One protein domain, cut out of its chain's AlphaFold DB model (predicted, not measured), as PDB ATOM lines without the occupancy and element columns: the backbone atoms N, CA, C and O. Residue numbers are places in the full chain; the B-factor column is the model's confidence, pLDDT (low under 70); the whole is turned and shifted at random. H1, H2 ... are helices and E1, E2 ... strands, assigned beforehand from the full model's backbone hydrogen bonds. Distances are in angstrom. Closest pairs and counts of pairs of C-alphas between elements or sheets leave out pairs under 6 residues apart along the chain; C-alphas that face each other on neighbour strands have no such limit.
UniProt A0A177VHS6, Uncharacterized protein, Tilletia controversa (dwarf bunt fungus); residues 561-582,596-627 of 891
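This is residues 561 to 582 and 596 to 627 of the 891 residues of an uncharacterized protein of Tilletia controversa (dwarf bunt fungus) (UniProt A0A177VHS6). Helix H3 stands between short helix H1 and a small two-stranded sheet, whose strand E1 is next to H3 and E2 beyond; residues 604 to 613 loop from tiny H2 to H3. The 54 printed residues include H1, E1, E2, H2, H3 in chain order; the sheet, E1 - E2, is antiparallel and the class mixed. It is compact, radius of gyration of the C-alphas 11.1 A, spanning 29 by 28 by 20 A.

H1, residues 566 to 572, touches H3, residues 614 to 625, closest at the C-alphas of Ile 569 and Ala 618, 5.6 A; they run the same way at a steep tilt of 37 degrees, only just past shallow. E1, residues 577 to 580, is antiparallel to its neighbour E2, residues 596 to 599; N 578 and O 598, 3.0 A apart, are within hydrogen-bond range. The closest C-alphas of E1 and H3 are those of Phe 578 and Arg 621, 6.0 A. H2, residues 600 to 603, is close but not clearly touching H3, closest at the C-alphas of Phe 600 and Gln 617, 7.6 A. Every O i to N i+4 pair is within range in H1 and H3; H2 is too short for one.

From first to last C-alpha H1 measures 9.9 A, E1 9.6 A, E2 9.9 A, H2 4.8 A and H3 16.5 A. C-alpha 566 is at (29.053, -14.460, -27.341), C-alpha 625 at (47.628, -11.774, -23.112).

The farthest C-alphas, Asp 608 and Pro 627, are 31.8 A apart. Residues 583 to 595 are not printed; C-alphas 582 and 596 are 6.8 A apart across the cut. Of the links printed whole, none is long. Residues 605 to 607 have pLDDT under 70.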
ATOM      1  N   GLU A 561      37.097 -20.270 -14.650       81.44
ATOM      2  CA  GLU A 561      37.509 -20.245 -16.044       81.44
ATOM      3  C   GLU A 561      36.712 -19.180 -16.777       81.44
ATOM      4  O   GLU A 561      35.475 -19.164 -16.683       81.44
ATOM      5  N   PRO A 562      37.417 -18.211 -17.387       86.31
ATOM      6  CA  PRO A 562      36.819 -16.925 -17.637       86.31
ATOM      7  C   PRO A 562      35.756 -17.065 -18.718       86.31
ATOM      8  O   PRO A 562      36.030 -17.155 -19.909       86.31
ATOM      9  N   SER A 563      34.507 -17.130 -18.277       90.94
ATOM     10  CA  SER A 563      33.357 -17.333 -19.140       90.94
ATOM     11  C   SER A 563      33.021 -16.016 -19.835       90.94
ATOM     12  O   SER A 563      32.835 -14.979 -19.191       90.94
ATOM     13  N   TYR A 564      32.972 -16.032 -21.167       94.44
ATOM     14  CA  TYR A 564      32.697 -14.847 -21.976       94.44
ATOM     15  C   TYR A 564      31.319 -14.964 -22.624       94.44
ATOM     16  O   TYR A 564      30.865 -16.040 -23.001       94.44
ATOM     17  N   CYS A 565      30.616 -13.841 -22.765       95.56
ATOM     18  CA  CYS A 565      29.388 -13.821 -23.555       95.56
ATOM     19  C   CYS A 565      29.739 -13.849 -25.045       95.56
ATOM     20  O   CYS A 565      30.813 -13.387 -25.426       95.56
ATOM     21  N   PHE A 566      28.821 -14.307 -25.898       95.50
ATOM     22  CA  PHE A 566      29.053 -14.460 -27.341       95.50
ATOM     23  C   PHE A 566      29.684 -13.226 -28.022       95.50
ATOM     24  O   PHE A 566      30.576 -13.370 -28.849       95.50
ATOM     25  N   GLN A 567      29.291 -12.007 -27.628       96.38
ATOM     26  CA  GLN A 567      29.888 -10.767 -28.152       96.38
ATOM     27  C   GLN A 567      31.340 -10.542 -27.697       96.38
ATOM     28  O   GLN A 567      32.125  -9.940 -28.421       96.38
ATOM     29  N   HIS A 568      31.702 -10.988 -26.494       95.69
ATOM     30  CA  HIS A 568      33.078 -10.917 -26.004       95.69
ATOM     31  C   HIS A 568      33.936 -12.037 -26.579       95.69
ATOM     32  O   HIS A 568      35.067 -11.755 -26.953       95.69
ATOM     33  N   ILE A 569      33.390 -13.245 -26.760       95.62
ATOM     34  CA  ILE A 569      34.042 -14.318 -27.526       95.62
ATOM     35  C   ILE A 569      34.375 -13.815 -28.935       95.62
ATOM     36  O   ILE A 569      35.533 -13.855 -29.333       95.62
ATOM     37  N   SER A 570      33.398 -13.270 -29.668       95.00
ATOM     38  CA  SER A 570      33.626 -12.777 -31.034       95.00
ATOM     39  C   SER A 570      34.492 -11.517 -31.109       95.00
ATOM     40  O   SER A 570      35.076 -11.254 -32.154       95.00
ATOM     41  N   GLU A 571      34.626 -10.743 -30.024       94.75
ATOM     42  CA  GLU A 571      35.567  -9.620 -29.948       94.75
ATOM     43  C   GLU A 571      37.003 -10.062 -29.630       94.75
ATOM     44  O   GLU A 571      37.937  -9.523 -30.224       94.75
ATOM     45  N   ILE A 572      37.182 -11.058 -28.756       93.00
ATOM     46  CA  ILE A 572      38.484 -11.659 -28.428       93.00
ATOM     47  C   ILE A 572      39.000 -12.502 -29.604       93.00
ATOM     48  O   ILE A 572      40.182 -12.430 -29.945       93.00
ATOM     49  N   ASN A 573      38.112 -13.236 -30.282       94.12
ATOM     50  CA  ASN A 573      38.426 -14.127 -31.402       94.12
ATOM     51  C   ASN A 573      38.509 -13.412 -32.770       94.12
ATOM     52  O   ASN A 573      38.345 -14.051 -33.802       94.12
ATOM     53  N   LYS A 574      38.772 -12.093 -32.808       95.12
ATOM     54  CA  LYS A 574      38.902 -11.334 -34.074       95.12
ATOM     55  C   LYS A 574      40.171 -11.643 -34.866       95.12
ATOM     56  O   LYS A 574      40.112 -11.694 -36.088       95.12
ATOM     57  N   SER A 575      41.320 -11.820 -34.209       92.31
ATOM     58  CA  SER A 575      42.471 -12.475 -34.854       92.31
ATOM     59  C   SER A 575      42.198 -13.985 -34.984       92.31
ATOM     60  O   SER A 575      41.330 -14.487 -34.273       92.31
ATOM     61  N   PRO A 576      42.913 -14.748 -35.825       91.50
ATOM     62  CA  PRO A 576      42.865 -16.221 -35.829       91.50
ATOM     63  C   PRO A 576      43.917 -16.914 -34.929       91.50
ATOM     64  O   PRO A 576      44.068 -18.128 -34.984       91.50
ATOM     65  N   GLY A 577      44.636 -16.176 -34.080       90.62
ATOM     66  CA  GLY A 577      45.689 -16.678 -33.193       90.62
ATOM     67  C   GLY A 577      46.022 -15.729 -32.042       90.62
ATOM     68  O   GLY A 577      45.303 -14.748 -31.804       90.62
ATOM     69  N   PHE A 578      47.122 -16.014 -31.346       89.94
ATOM     70  CA  PHE A 578      47.674 -15.190 -30.268       89.94
ATOM     71  C   PHE A 578      49.186 -15.003 -30.414       89.94
ATOM     72  O   PHE A 578      49.864 -15.757 -31.103       89.94
ATOM     73  N   TYR A 579      49.704 -13.986 -29.736       88.44
ATOM     74  CA  TYR A 579      51.134 -13.731 -29.639       88.44
ATOM     75  C   TYR A 579      51.708 -14.526 -28.462       88.44
ATOM     76  O   TYR A 579      51.211 -14.422 -27.336       88.44
ATOM     77  N   LEU A 580      52.726 -15.344 -28.724       83.44
ATOM     78  CA  LEU A 580      53.559 -15.967 -27.703       83.44
ATOM     79  C   LEU A 580      54.583 -14.936 -27.223       83.44
ATOM     80  O   LEU A 580      55.403 -14.507 -28.038       83.44
ATOM     81  N   PRO A 581      54.574 -14.566 -25.925       77.44
ATOM     82  CA  PRO A 581      55.637 -13.759 -25.347       77.44
ATOM     83  C   PRO A 581      56.973 -14.418 -25.656       77.44
ATOM     84  O   PRO A 581      57.110 -15.624 -25.424       77.44
ATOM     85  N   HIS A 582      57.954 -13.669 -26.157       75.06
ATOM     86  CA  HIS A 582      59.261 -14.263 -26.431       75.06
ATOM     87  C   HIS A 582      59.931 -14.681 -25.104       75.06
ATOM     88  O   HIS A 582      60.593 -13.890 -24.440       75.06
ATOM     89  N   ALA A 596      56.142 -13.862 -31.190       87.81
ATOM     90  CA  ALA A 596      55.808 -14.792 -32.261       87.81
ATOM     91  C   ALA A 596      54.288 -14.989 -32.321       87.81
ATOM     92  O   ALA A 596      53.676 -15.484 -31.373       87.81
ATOM     93  N   TYR A 597      53.661 -14.596 -33.426       90.31
ATOM     94  CA  TYR A 597      52.243 -14.851 -33.644       90.31
ATOM     95  C   TYR A 597      52.032 -16.297 -34.085       90.31
ATOM     96  O   TYR A 597      52.566 -16.699 -35.113       90.31
ATOM     97  N   VAL A 598      51.218 -17.046 -33.342       88.75
ATOM     98  CA  VAL A 598      50.851 -18.427 -33.671       88.75
ATOM     99  C   VAL A 598      49.339 -18.506 -33.860       88.75
ATOM    100  O   VAL A 598      48.554 -18.047 -33.019       88.75
ATOM    101  N   SER A 599      48.919 -19.058 -34.999       91.75
ATOM    102  CA  SER A 599      47.495 -19.244 -35.313       91.75
ATOM    103  C   SER A 599      46.893 -20.389 -34.492       91.75
ATOM    104  O   SER A 599      47.607 -21.297 -34.091       91.75
ATOM    105  N   PHE A 600      45.581 -20.404 -34.235       89.12
ATOM    106  CA  PHE A 600      44.973 -21.537 -33.520       89.12
ATOM    107  C   PHE A 600      45.039 -22.850 -34.305       89.12
ATOM    108  O   PHE A 600      45.192 -23.902 -33.690       89.12
ATOM    109  N   ALA A 601      44.965 -22.776 -35.637       87.31
ATOM    110  CA  ALA A 601      45.111 -23.934 -36.514       87.31
ATOM    111  C   ALA A 601      46.517 -24.553 -36.412       87.31
ATOM    112  O   ALA A 601      46.653 -25.766 -36.375       87.31
ATOM    113  N   GLU A 602      47.555 -23.723 -36.311       85.25
ATOM    114  CA  GLU A 602      48.947 -24.138 -36.097       85.25
ATOM    115  C   GLU A 602      49.196 -24.609 -34.655       85.25
ATOM    116  O   GLU A 602      49.782 -25.666 -34.435       85.25
ATOM    117  N   TYR A 603      48.704 -23.848 -33.673       79.69
ATOM    118  CA  TYR A 603      48.868 -24.110 -32.243       79.69
ATOM    119  C   TYR A 603      48.337 -25.485 -31.834       79.69
ATOM    120  O   TYR A 603      48.975 -26.184 -31.049       79.69
ATOM    121  N   LEU A 604      47.175 -25.860 -32.375       70.88
ATOM    122  CA  LEU A 604      46.591 -27.182 -32.223       70.88
ATOM    123  C   LEU A 604      46.121 -27.696 -33.581       70.88
ATOM    124  O   LEU A 604      44.925 -27.812 -33.848       70.88
ATOM    125  N   CYS A 605      47.091 -28.141 -34.380       61.12
ATOM    126  CA  CYS A 605      46.889 -29.262 -35.294       61.12
ATOM    127  C   CYS A 605      46.557 -30.523 -34.474       61.12
ATOM    128  O   CYS A 605      47.361 -31.451 -34.367       61.12
ATOM    129  N   ALA A 606      45.376 -30.542 -33.845       62.72
ATOM    130  CA  ALA A 606      44.848 -31.720 -33.186       62.72
ATOM    131  C   ALA A 606      44.824 -32.848 -34.235       62.72
ATOM    132  O   ALA A 606      44.301 -32.624 -35.328       62.72
ATOM    133  N   PRO A 607      45.391 -34.041 -33.971       62.56
ATOM    134  CA  PRO A 607      45.606 -35.047 -35.020       62.56
ATOM    135  C   PRO A 607      44.326 -35.628 -35.660       62.56
ATOM    136  O   PRO A 607      44.398 -36.480 -36.533       62.56
ATOM    137  N   ASP A 608      43.145 -35.197 -35.208       72.88
ATOM    138  CA  ASP A 608      41.808 -35.470 -35.758       72.88
ATOM    139  C   ASP A 608      41.174 -34.259 -36.478       72.88
ATOM    140  O   ASP A 608      39.996 -34.307 -36.823       72.88
ATOM    141  N   GLY A 609      41.918 -33.167 -36.680       80.38
ATOM    142  CA  GLY A 609      41.446 -31.951 -37.349       80.38
ATOM    143  C   GLY A 609      40.381 -31.165 -36.578       80.38
ATOM    144  O   GLY A 609      39.729 -30.300 -37.160       80.38
ATOM    145  N   ARG A 610      40.162 -31.456 -35.288       83.69
ATOM    146  CA  ARG A 610      39.176 -30.731 -34.475       83.69
ATOM    147  C   ARG A 610      39.699 -29.358 -34.081       83.69
ATOM    148  O   ARG A 610      40.678 -29.245 -33.348       83.69
ATOM    149  N   GLU A 611      38.987 -28.324 -34.513       88.31
ATOM    150  CA  GLU A 611      39.182 -26.969 -34.012       88.31
ATOM    151  C   GLU A 611      38.769 -26.864 -32.537       88.31
ATOM    152  O   GLU A 611      37.757 -27.433 -32.119       88.31
ATOM    153  N   LEU A 612      39.523 -26.076 -31.766       90.50
ATOM    154  CA  LEU A 612      39.147 -25.688 -30.405       90.50
ATOM    155  C   LEU A 612      37.782 -24.999 -30.371       90.50
ATOM    156  O   LEU A 612      37.519 -24.092 -31.166       90.50
ATOM    157  N   GLY A 613      36.989 -25.286 -29.342       92.94
ATOM    158  CA  GLY A 613      35.791 -24.530 -29.015       92.94
ATOM    159  C   GLY A 613      36.075 -23.028 -28.884       92.94
ATOM    160  O   GLY A 613      37.032 -22.594 -28.242       92.94
ATOM    161  N   VAL A 614      35.205 -22.192 -29.462       93.81
ATOM    162  CA  VAL A 614      35.394 -20.724 -29.507       93.81
ATOM    163  C   VAL A 614      35.544 -20.073 -28.123       93.81
ATOM    164  O   VAL A 614      36.246 -19.073 -27.976       93.81
ATOM    165  N   GLN A 615      34.927 -20.644 -27.086       93.81
ATOM    166  CA  GLN A 615      35.084 -20.198 -25.697       93.81
ATOM    167  C   GLN A 615      36.483 -20.531 -25.147       93.81
ATOM    168  O   GLN A 615      37.086 -19.705 -24.457       93.81
ATOM    169  N   THR A 616      37.025 -21.698 -25.490       93.56
ATOM    170  CA  THR A 616      38.380 -22.133 -25.122       93.56
ATOM    171  C   THR A 616      39.422 -21.284 -25.834       93.56
ATOM    172  O   THR A 616      40.299 -20.728 -25.180       93.56
ATOM    173  N   GLN A 617      39.247 -21.037 -27.135       93.94
ATOM    174  CA  GLN A 617      40.016 -20.053 -27.904       93.94
ATOM    175  C   GLN A 617      40.072 -18.675 -27.206       93.94
ATOM    176  O   GLN A 617      41.154 -18.133 -26.957       93.94
ATOM    177  N   ALA A 618      38.921 -18.120 -26.811       93.88
ATOM    178  CA  ALA A 618      38.873 -16.825 -26.127       93.88
ATOM    179  C   ALA A 618      39.579 -16.855 -24.755       93.88
ATOM    180  O   ALA A 618      40.269 -15.902 -24.380       93.88
ATOM    181  N   SER A 619      39.457 -17.969 -24.031       93.62
ATOM    182  CA  SER A 619      40.095 -18.182 -22.726       93.62
ATOM    183  C   SER A 619      41.618 -18.290 -22.841       93.62
ATOM    184  O   SER A 619      42.332 -17.604 -22.106       93.62
ATOM    185  N   LEU A 620      42.120 -19.067 -23.808       92.50
ATOM    186  CA  LEU A 620      43.546 -19.191 -24.120       92.50
ATOM    187  C   LEU A 620      44.153 -17.828 -24.456       92.50
ATOM    188  O   LEU A 620      45.180 -17.464 -23.894       92.50
ATOM    189  N   ARG A 621      43.482 -17.020 -25.289       92.38
ATOM    190  CA  ARG A 621      43.912 -15.642 -25.582       92.38
ATOM    191  C   ARG A 621      43.982 -14.766 -24.356       92.38
ATOM    192  O   ARG A 621      44.974 -14.063 -24.192       92.38
ATOM    193  N   SER A 622      42.957 -14.797 -23.506       92.38
ATOM    194  CA  SER A 622      42.979 -13.981 -22.300       92.38
ATOM    195  C   SER A 622      44.152 -14.374 -21.409       92.38
ATOM    196  O   SER A 622      44.894 -13.488 -21.007       92.38
ATOM    197  N   VAL A 623      44.381 -15.672 -21.177       91.56
ATOM    198  CA  VAL A 623      45.530 -16.154 -20.392       91.56
ATOM    199  C   VAL A 623      46.858 -15.779 -21.058       91.56
ATOM    200  O   VAL A 623      47.755 -15.281 -20.379       91.56
ATOM    201  N   MET A 624      46.992 -15.945 -22.377       90.00
ATOM    202  CA  MET A 624      48.207 -15.590 -23.119       90.00
ATOM    203  C   MET A 624      48.512 -14.090 -23.089       90.00
ATOM    204  O   MET A 624      49.672 -13.729 -22.898       90.00
ATOM    205  N   SER A 625      47.492 -13.235 -23.186       89.44
ATOM    206  CA  SER A 625      47.628 -11.774 -23.112       89.44
ATOM    207  C   SER A 625      47.869 -11.225 -21.701       89.44
ATOM    208  O   SER A 625      48.382 -10.115 -21.568       89.44
ATOM    209  N   THR A 626      47.538 -11.979 -20.647       89.06
ATOM    210  CA  THR A 626      47.898 -11.603 -19.275       89.06
ATOM    211  C   THR A 626      49.424 -11.674 -19.123       89.06
ATOM    212  O   THR A 626      50.008 -12.713 -19.464       89.06
ATOM    213  N   PRO A 627      50.102 -10.622 -18.622       86.88
ATOM    214  CA  PRO A 627      51.530 -10.697 -18.320       86.88
ATOM    215  C   PRO A 627      51.803 -11.809 -17.297       86.88
ATOM    216  O   PRO A 627      50.915 -12.190 -16.537       86.88
TER     217      PRO A 627